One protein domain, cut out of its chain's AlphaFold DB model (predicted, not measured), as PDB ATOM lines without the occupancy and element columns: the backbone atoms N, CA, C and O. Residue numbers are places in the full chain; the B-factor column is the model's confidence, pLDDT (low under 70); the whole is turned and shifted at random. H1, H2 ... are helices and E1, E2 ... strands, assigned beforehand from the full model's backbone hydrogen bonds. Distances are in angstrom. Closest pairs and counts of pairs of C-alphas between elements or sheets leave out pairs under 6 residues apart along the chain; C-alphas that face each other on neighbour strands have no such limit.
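This is residues 424 to 485 of the 1104 residues of an uncharacterized protein of Salpingoeca rosetta (strain ATCC 50818 / BSB-021) (UniProt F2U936). With little regular structure, this is two small lobes end to end: the hairpin E1 E2 in one, and the hairpin E3 E4 with the short helix H1 packed on it in the other. The 62 printed residues run E1, E2, H1, E3, E4, a mixed class with 20 residues in named elements; both two-stranded sheets are antiparallel. The whole is elongated, spanning 35 by 20 by 18 A, and only just compact, close to loose, with a radius of gyration of the C-alphas of 12.2 A.

E1, residues 437 to 440, and E2, residues 445 to 448, form an antiparallel hairpin at 134 degrees; N 438 and O 447 are 2.9 A apart, within hydrogen-bond range. E3, residues 467 to 469, and E4, residues 474 to 476, form another at 151 degrees, with N 467 and O 476 at 2.8 A. The closest C-alphas of H1, residues 457 to 462, and E3 are those of Asn 457 and Tyr 468, 5.8 A apart. In H1 every O i to N i+4 pair is within hydrogen-bond range. E1 and H1 are apart.

E1, 9.3 A long, begins at C-alpha 437 (131.534, 119.656, 107.857); E2 measures 9.8 A, H1 8.6 A, E3 6.8 A. E4, 6.5 A, ends at C-alpha 476 (138.054, 104.889, 106.672).

The C-alphas farthest apart, of Phe 426 and Pro 471, are 35.8 A apart. The printed part has no cut, no link is long, and no printed residue is under pLDDT 70.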
ATOM      1  N   CYS A 424     125.401 120.098 105.716       83.31
ATOM      2  CA  CYS A 424     126.621 120.905 105.570       83.31
ATOM      3  C   CYS A 424     126.489 121.995 104.489       83.31
ATOM      4  O   CYS A 424     126.890 123.127 104.726       83.31
ATOM      5  N   SER A 425     125.790 121.711 103.387       82.62
ATOM      6  CA  SER A 425     125.499 122.664 102.303       82.62
ATOM      7  C   SER A 425     124.573 123.833 102.695       82.62
ATOM      8  O   SER A 425     124.160 124.597 101.828       82.62
ATOM      9  N   PHE A 426     124.172 123.948 103.967       86.12
ATOM     10  CA  PHE A 426     123.509 125.140 104.506       86.12
ATOM     11  C   PHE A 426     124.514 126.233 104.915       86.12
ATOM     12  O   PHE A 426     124.142 127.399 105.000       86.12
ATOM     13  N   TYR A 427     125.767 125.866 105.192       85.44
ATOM     14  CA  TYR A 427     126.783 126.773 105.719       85.44
ATOM     15  C   TYR A 427     127.702 127.291 104.607       85.44
ATOM     16  O   TYR A 427     128.028 126.572 103.659       85.44
ATOM     17  N   ASP A 428     128.141 128.539 104.746       87.12
ATOM     18  CA  ASP A 428     129.108 129.178 103.852       87.12
ATOM     19  C   ASP A 428     130.565 128.911 104.286       87.12
ATOM     20  O   ASP A 428     130.838 128.156 105.224       87.12
ATOM     21  N   GLN A 429     131.519 129.547 103.600       89.69
ATOM     22  CA  GLN A 429     132.954 129.444 103.883       89.69
ATOM     23  C   GLN A 429     133.336 129.825 105.326       89.69
ATOM     24  O   GLN A 429     134.285 129.263 105.869       89.69
ATOM     25  N   PHE A 430     132.619 130.765 105.948       84.75
ATOM     26  CA  PHE A 430     132.962 131.335 107.255       84.75
ATOM     27  C   PHE A 430     132.181 130.694 108.410       84.75
ATOM     28  O   PHE A 430     132.589 130.797 109.566       84.75
ATOM     29  N   THR A 431     131.074 130.016 108.104       88.50
ATOM     30  CA  THR A 431     130.168 129.384 109.077       88.50
ATOM     31  C   THR A 431     130.238 127.851 109.088       88.50
ATOM     32  O   THR A 431     129.566 127.226 109.908       88.50
ATOM     33  N   CYS A 432     131.043 127.233 108.215       90.25
ATOM     34  CA  CYS A 432     131.143 125.778 108.053       90.25
ATOM     35  C   CYS A 432     131.574 125.043 109.350       90.25
ATOM     36  O   CYS A 432     132.713 125.202 109.798       90.25
ATOM     37  N   PRO A 433     130.708 124.209 109.970       83.50
ATOM     38  CA  PRO A 433     130.961 123.674 111.306       83.50
ATOM     39  C   PRO A 433     131.795 122.382 111.285       83.50
ATOM     40  O   PRO A 433     131.277 121.262 111.164       83.50
ATOM     41  N   GLY A 434     133.103 122.539 111.486       84.25
ATOM     42  CA  GLY A 434     133.994 121.433 111.843       84.25
ATOM     43  C   GLY A 434     133.624 120.800 113.201       84.25
ATOM     44  O   GLY A 434     133.055 121.473 114.060       84.25
ATOM     45  N   PRO A 435     133.920 119.504 113.429       77.81
ATOM     46  CA  PRO A 435     134.589 118.578 112.513       77.81
ATOM     47  C   PRO A 435     133.647 117.911 111.498       77.81
ATOM     48  O   PRO A 435     134.124 117.254 110.578       77.81
ATOM     49  N   ARG A 436     132.318 118.028 111.654       81.88
ATOM     50  CA  ARG A 436     131.341 117.292 110.824       81.88
ATOM     51  C   ARG A 436     131.341 117.743 109.366       81.88
ATOM     52  O   ARG A 436     131.131 116.926 108.466       81.88
ATOM     53  N   CYS A 437     131.508 119.040 109.164       87.56
ATOM     54  CA  CYS A 437     131.534 119.656 107.857       87.56
ATOM     55  C   CYS A 437     132.905 120.299 107.617       87.56
ATOM     56  O   CYS A 437     133.515 120.829 108.544       87.56
ATOM     57  N   THR A 438     133.381 120.238 106.377       89.56
ATOM     58  CA  THR A 438     134.651 120.828 105.931       89.56
ATOM     59  C   THR A 438     134.372 121.641 104.678       89.56
ATOM     60  O   THR A 438     133.678 121.165 103.780       89.56
ATOM     61  N   TYR A 439     134.894 122.864 104.608       90.12
ATOM     62  CA  TYR A 439     134.803 123.665 103.390       90.12
ATOM     63  C   TYR A 439     135.653 123.023 102.290       90.12
ATOM     64  O   TYR A 439     136.826 122.730 102.520       90.12
ATOM     65  N   LEU A 440     135.059 122.782 101.121       84.56
ATOM     66  CA  LEU A 440     135.712 122.152  99.975       84.56
ATOM     67  C   LEU A 440     136.020 123.244  98.936       84.56
ATOM     68  O   LEU A 440     135.107 123.640  98.208       84.56
ATOM     69  N   PRO A 441     137.267 123.758  98.851       74.94
ATOM     70  CA  PRO A 441     137.574 124.932  98.029       74.94
ATOM     71  C   PRO A 441     137.253 124.722  96.546       74.94
ATOM     72  O   PRO A 441     136.731 125.628  95.905       74.94
ATOM     73  N   ASP A 442     137.478 123.507  96.040       73.94
ATOM     74  CA  ASP A 442     137.238 123.120  94.643       73.94
ATOM     75  C   ASP A 442     135.748 123.101  94.253       73.94
ATOM     76  O   ASP A 442     135.417 123.117  93.068       73.94
ATOM     77  N   LEU A 443     134.843 123.064  95.241       74.94
ATOM     78  CA  LEU A 443     133.387 123.111  95.050       74.94
ATOM     79  C   LEU A 443     132.766 124.441  95.514       74.94
ATOM     80  O   LEU A 443     131.617 124.724  95.183       74.94
ATOM     81  N   GLY A 444     133.502 125.253  96.280       86.06
ATOM     82  CA  GLY A 444     133.018 126.514  96.851       86.06
ATOM     83  C   GLY A 444     131.973 126.363  97.967       86.06
ATOM     84  O   GLY A 444     131.348 127.350  98.347       86.06
ATOM     85  N   GLU A 445     131.757 125.150  98.489       89.38
ATOM     86  CA  GLU A 445     130.692 124.840  99.453       89.38
ATOM     87  C   GLU A 445     131.190 124.088 100.699       89.38
ATOM     88  O   GLU A 445     132.237 123.435 100.708       89.38
ATOM     89  N   CYS A 446     130.412 124.164 101.782       88.75
ATOM     90  CA  CYS A 446     130.646 123.396 102.999       88.75
ATOM     91  C   CYS A 446     130.164 121.942 102.816       88.75
ATOM     92  O   CYS A 446     128.974 121.630 102.914       88.75
ATOM     93  N   GLY A 447     131.093 121.029 102.535       88.81
ATOM     94  CA  GLY A 447     130.821 119.602 102.366       88.81
ATOM     95  C   GLY A 447     130.757 118.838 103.691       88.81
ATOM     96  O   GLY A 447     131.099 119.354 104.755       88.81
ATOM     97  N   ARG A 448     130.358 117.560 103.644       88.25
ATOM     98  CA  ARG A 448     130.662 116.625 104.744       88.25
ATOM     99  C   ARG A 448     132.155 116.318 104.724       88.25
ATOM    100  O   ARG A 448     132.687 116.012 103.662       88.25
ATOM    101  N   THR A 449     132.793 116.312 105.889       89.19
ATOM    102  CA  THR A 449     134.176 115.841 106.024       89.19
ATOM    103  C   THR A 449     134.251 114.361 105.617       89.19
ATOM    104  O   THR A 449     133.555 113.544 106.231       89.19
ATOM    105  N   PRO A 450     135.035 113.978 104.591       90.75
ATOM    106  CA  PRO A 450     135.236 112.571 104.254       90.75
ATOM    107  C   PRO A 450     136.070 111.897 105.349       90.75
ATOM    108  O   PRO A 450     136.921 112.548 105.954       90.75
ATOM    109  N   CYS A 451     135.865 110.595 105.589       90.12
ATOM    110  CA  CYS A 451     136.593 109.867 106.639       90.12
ATOM    111  C   CYS A 451     138.111 110.079 106.530       90.12
ATOM    112  O   CYS A 451     138.766 110.382 107.517       90.12
ATOM    113  N   GLU A 452     138.650 110.014 105.314       87.50
ATOM    114  CA  GLU A 452     140.084 110.119 105.032       87.50
ATOM    115  C   GLU A 452     140.730 111.461 105.417       87.50
ATOM    116  O   GLU A 452     141.947 111.513 105.566       87.50
ATOM    117  N   ALA A 453     139.947 112.531 105.605       85.94
ATOM    118  CA  ALA A 453     140.456 113.825 106.066       85.94
ATOM    119  C   ALA A 453     140.656 113.891 107.597       85.94
ATOM    120  O   ALA A 453     141.214 114.864 108.106       85.94
ATOM    121  N   ALA A 454     140.213 112.876 108.348       88.81
ATOM    122  CA  ALA A 454     140.398 112.795 109.793       88.81
ATOM    123  C   ALA A 454     141.675 112.013 110.153       88.81
ATOM    124  O   ALA A 454     141.674 110.785 110.235       88.81
ATOM    125  N   PHE A 455     142.759 112.743 110.416       85.56
ATOM    126  CA  PHE A 455     144.076 112.176 110.743       85.56
ATOM    127  C   PHE A 455     144.222 111.668 112.189       85.56
ATOM    128  O   PHE A 455     145.219 111.025 112.510       85.56
ATOM    129  N   ASP A 456     143.254 111.943 113.070       90.81
ATOM    130  CA  ASP A 456     143.273 111.507 114.469       90.81
ATOM    131  C   ASP A 456     142.024 110.704 114.870       90.81
ATOM    132  O   ASP A 456     140.933 110.846 114.311       90.81
ATOM    133  N   ASN A 457     142.188 109.872 115.899       93.19
ATOM    134  CA  ASN A 457     141.161 108.967 116.409       93.19
ATOM    135  C   ASN A 457     139.887 109.678 116.902       93.19
ATOM    136  O   ASN A 457     138.792 109.138 116.767       93.19
ATOM    137  N   THR A 458     140.010 110.866 117.495       91.19
ATOM    138  CA  THR A 458     138.877 111.598 118.081       91.19
ATOM    139  C   THR A 458     138.036 112.244 116.988       91.19
ATOM    140  O   THR A 458     136.819 112.072 116.987       91.19
ATOM    141  N   THR A 459     138.674 112.908 116.020       89.50
ATOM    142  CA  THR A 459     137.979 113.450 114.843       89.50
ATOM    143  C   THR A 459     137.363 112.326 114.013       89.50
ATOM    144  O   THR A 459     136.191 112.406 113.656       89.50
ATOM    145  N   CYS A 460     138.095 111.231 113.779       93.12
ATOM    146  CA  CYS A 460     137.592 110.099 113.004       93.12
ATOM    147  C   CYS A 460     136.337 109.466 113.623       93.12
ATOM    148  O   CYS A 460     135.344 109.252 112.931       93.12
ATOM    149  N   LEU A 461     136.344 109.209 114.937       91.19
ATOM    150  CA  LEU A 461     135.195 108.624 115.638       91.19
ATOM    151  C   LEU A 461     134.025 109.610 115.830       91.19
ATOM    152  O   LEU A 461     132.918 109.175 116.152       91.19
ATOM    153  N   ALA A 462     134.236 110.913 115.615       87.38
ATOM    154  CA  ALA A 462     133.163 111.907 115.544       87.38
ATOM    155  C   ALA A 462     132.449 111.926 114.174       87.38
ATOM    156  O   ALA A 462     131.322 112.420 114.074       87.38
ATOM    157  N   LEU A 463     133.063 111.374 113.119       92.12
ATOM    158  CA  LEU A 463     132.452 111.264 111.794       92.12
ATOM    159  C   LEU A 463     131.567 110.013 111.700       92.12
ATOM    160  O   LEU A 463     132.028 108.871 111.699       92.12
ATOM    161  N   SER A 464     130.254 110.234 111.601       90.19
ATOM    162  CA  SER A 464     129.260 109.157 111.541       90.19
ATOM    163  C   SER A 464     129.438 108.287 110.293       90.19
ATOM    164  O   SER A 464     129.177 108.734 109.175       90.19
ATOM    165  N   GLY A 465     129.859 107.039 110.511       89.81
ATOM    166  CA  GLY A 465     130.124 106.034 109.477       89.81
ATOM    167  C   GLY A 465     131.592 105.609 109.359       89.81
ATOM    168  O   GLY A 465     131.886 104.559 108.783       89.81
ATOM    169  N   CYS A 466     132.502 106.383 109.950       94.50
ATOM    170  CA  CYS A 466     133.935 106.136 109.885       94.50
ATOM    171  C   CYS A 466     134.439 105.223 111.021       94.50
ATOM    172  O   CYS A 466     133.805 105.082 112.069       94.50
ATOM    173  N   ALA A 467     135.606 104.615 110.819       93.69
ATOM    174  CA  ALA A 467     136.361 103.874 111.825       93.69
ATOM    175  C   ALA A 467     137.855 104.217 111.735       93.69
ATOM    176  O   ALA A 467     138.355 104.545 110.659       93.69
ATOM    177  N   TYR A 468     138.564 104.128 112.864       94.88
ATOM    178  CA  TYR A 468     139.979 104.490 112.970       94.88
ATOM    179  C   TYR A 468     140.877 103.261 113.141       94.88
ATOM    180  O   TYR A 468     140.705 102.469 114.071       94.88
ATOM    181  N   PHE A 469     141.880 103.129 112.277       94.19
ATOM    182  CA  PHE A 469     142.930 102.125 112.368       94.19
ATOM    183  C   PHE A 469     144.198 102.730 112.985       94.19
ATOM    184  O   PHE A 469     145.037 103.325 112.304       94.19
ATOM    185  N   ALA A 470     144.340 102.557 114.300       90.94
ATOM    186  CA  ALA A 470     145.403 103.182 115.088       90.94
ATOM    187  C   ALA A 470     146.855 102.851 114.668       90.94
ATOM    188  O   ALA A 470     147.671 103.765 114.720       90.94
ATOM    189  N   PRO A 471     147.223 101.630 114.220       85.75
ATOM    190  CA  PRO A 471     148.605 101.347 113.810       85.75
ATOM    191  C   PRO A 471     149.076 102.118 112.567       85.75
ATOM    192  O   PRO A 471     150.279 102.276 112.385       85.75
ATOM    193  N   GLY A 472     148.155 102.598 111.722       83.44
ATOM    194  CA  GLY A 472     148.468 103.425 110.549       83.44
ATOM    195  C   GLY A 472     148.005 104.882 110.650       83.44
ATOM    196  O   GLY A 472     148.279 105.655 109.741       83.44
ATOM    197  N   ASN A 473     147.291 105.259 111.720       89.25
ATOM    198  CA  ASN A 473     146.548 106.524 111.841       89.25
ATOM    199  C   ASN A 473     145.598 106.802 110.652       89.25
ATOM    200  O   ASN A 473     145.517 107.915 110.144       89.25
ATOM    201  N   ILE A 474     144.881 105.768 110.194       91.62
ATOM    202  CA  ILE A 474     143.985 105.841 109.026       91.62
ATOM    203  C   ILE A 474     142.532 105.881 109.485       91.62
ATOM    204  O   ILE A 474     142.089 104.993 110.213       91.62
ATOM    205  N   CYS A 475     141.768 106.849 108.989       92.94
ATOM    206  CA  CYS A 475     140.316 106.871 109.108       92.94
ATOM    207  C   CYS A 475     139.655 106.437 107.785       92.94
ATOM    208  O   CYS A 475     140.049 106.902 106.716       92.94
ATOM    209  N   TYR A 476     138.674 105.531 107.846       92.81
ATOM    210  CA  TYR A 476     138.054 104.889 106.672       92.81
ATOM    211  C   TYR A 476     136.555 104.604 106.891       92.81
ATOM    212  O   TYR A 476     136.086 104.578 108.031       92.81
ATOM    213  N   ASN A 477     135.775 104.407 105.821       91.44
ATOM    214  CA  ASN A 477     134.308 104.334 105.877       91.44
ATOM    215  C   ASN A 477     133.780 102.909 106.132       91.44
ATOM    216  O   ASN A 477     133.283 102.212 105.242       91.44
ATOM    217  N   ALA A 478     133.810 102.495 107.399       88.06
ATOM    218  CA  ALA A 478     133.282 101.203 107.831       88.06
ATOM    219  C   ALA A 478     131.792 100.979 107.478       88.06
ATOM    220  O   ALA A 478     131.372  99.830 107.330       88.06
ATOM    221  N   THR A 479     130.977 102.033 107.311       82.69
ATOM    222  CA  THR A 479     129.562 101.874 106.914       82.69
ATOM    223  C   THR A 479     129.317 101.551 105.443       82.69
ATOM    224  O   THR A 479     128.260 100.999 105.138       82.69
ATOM    225  N   ALA A 480     130.257 101.832 104.537       77.25
ATOM    226  CA  ALA A 480     130.147 101.387 103.144       77.25
ATOM    227  C   ALA A 480     130.449  99.889 102.966       77.25
ATOM    228  O   ALA A 480     130.138  99.320 101.921       77.25
ATOM    229  N   GLY A 481     131.034  99.242 103.982       78.00
ATOM    230  CA  GLY A 481     131.642  97.920 103.833       78.00
ATOM    231  C   GLY A 481     133.003  97.970 103.135       78.00
ATOM    232  O   GLY A 481     133.457  96.943 102.642       78.00
ATOM    233  N   GLU A 482     133.638  99.145 103.086       81.00
ATOM    234  CA  GLU A 482     135.015  99.303 102.624       81.00
ATOM    235  C   GLU A 482     135.965  98.563 103.578       81.00
ATOM    236  O   GLU A 482     136.009  98.825 104.786       81.00
ATOM    237  N   GLU A 483     136.713  97.609 103.027       87.44
ATOM    238  CA  GLU A 483     137.818  96.949 103.718       87.44
ATOM    239  C   GLU A 483     138.998  97.929 103.852       87.44
ATOM    240  O   GLU A 483     139.096  98.918 103.122       87.44
ATOM    241  N   LEU A 484     139.884  97.704 104.826       90.44
ATOM    242  CA  LEU A 484     140.956  98.655 105.123       90.44
ATOM    243  C   LEU A 484     141.955  98.664 103.947       90.44
ATOM    244  O   LEU A 484     142.504  97.607 103.629       90.44
ATOM    245  N   PRO A 485     142.209  99.809 103.282       85.44
ATOM    246  CA  PRO A 485     142.953  99.822 102.027       85.44
ATOM    247  C   PRO A 485     144.401  99.372 102.250       85.44
ATOM    248  O   PRO A 485     145.197 100.079 102.873       85.44
TER     249      PRO A 485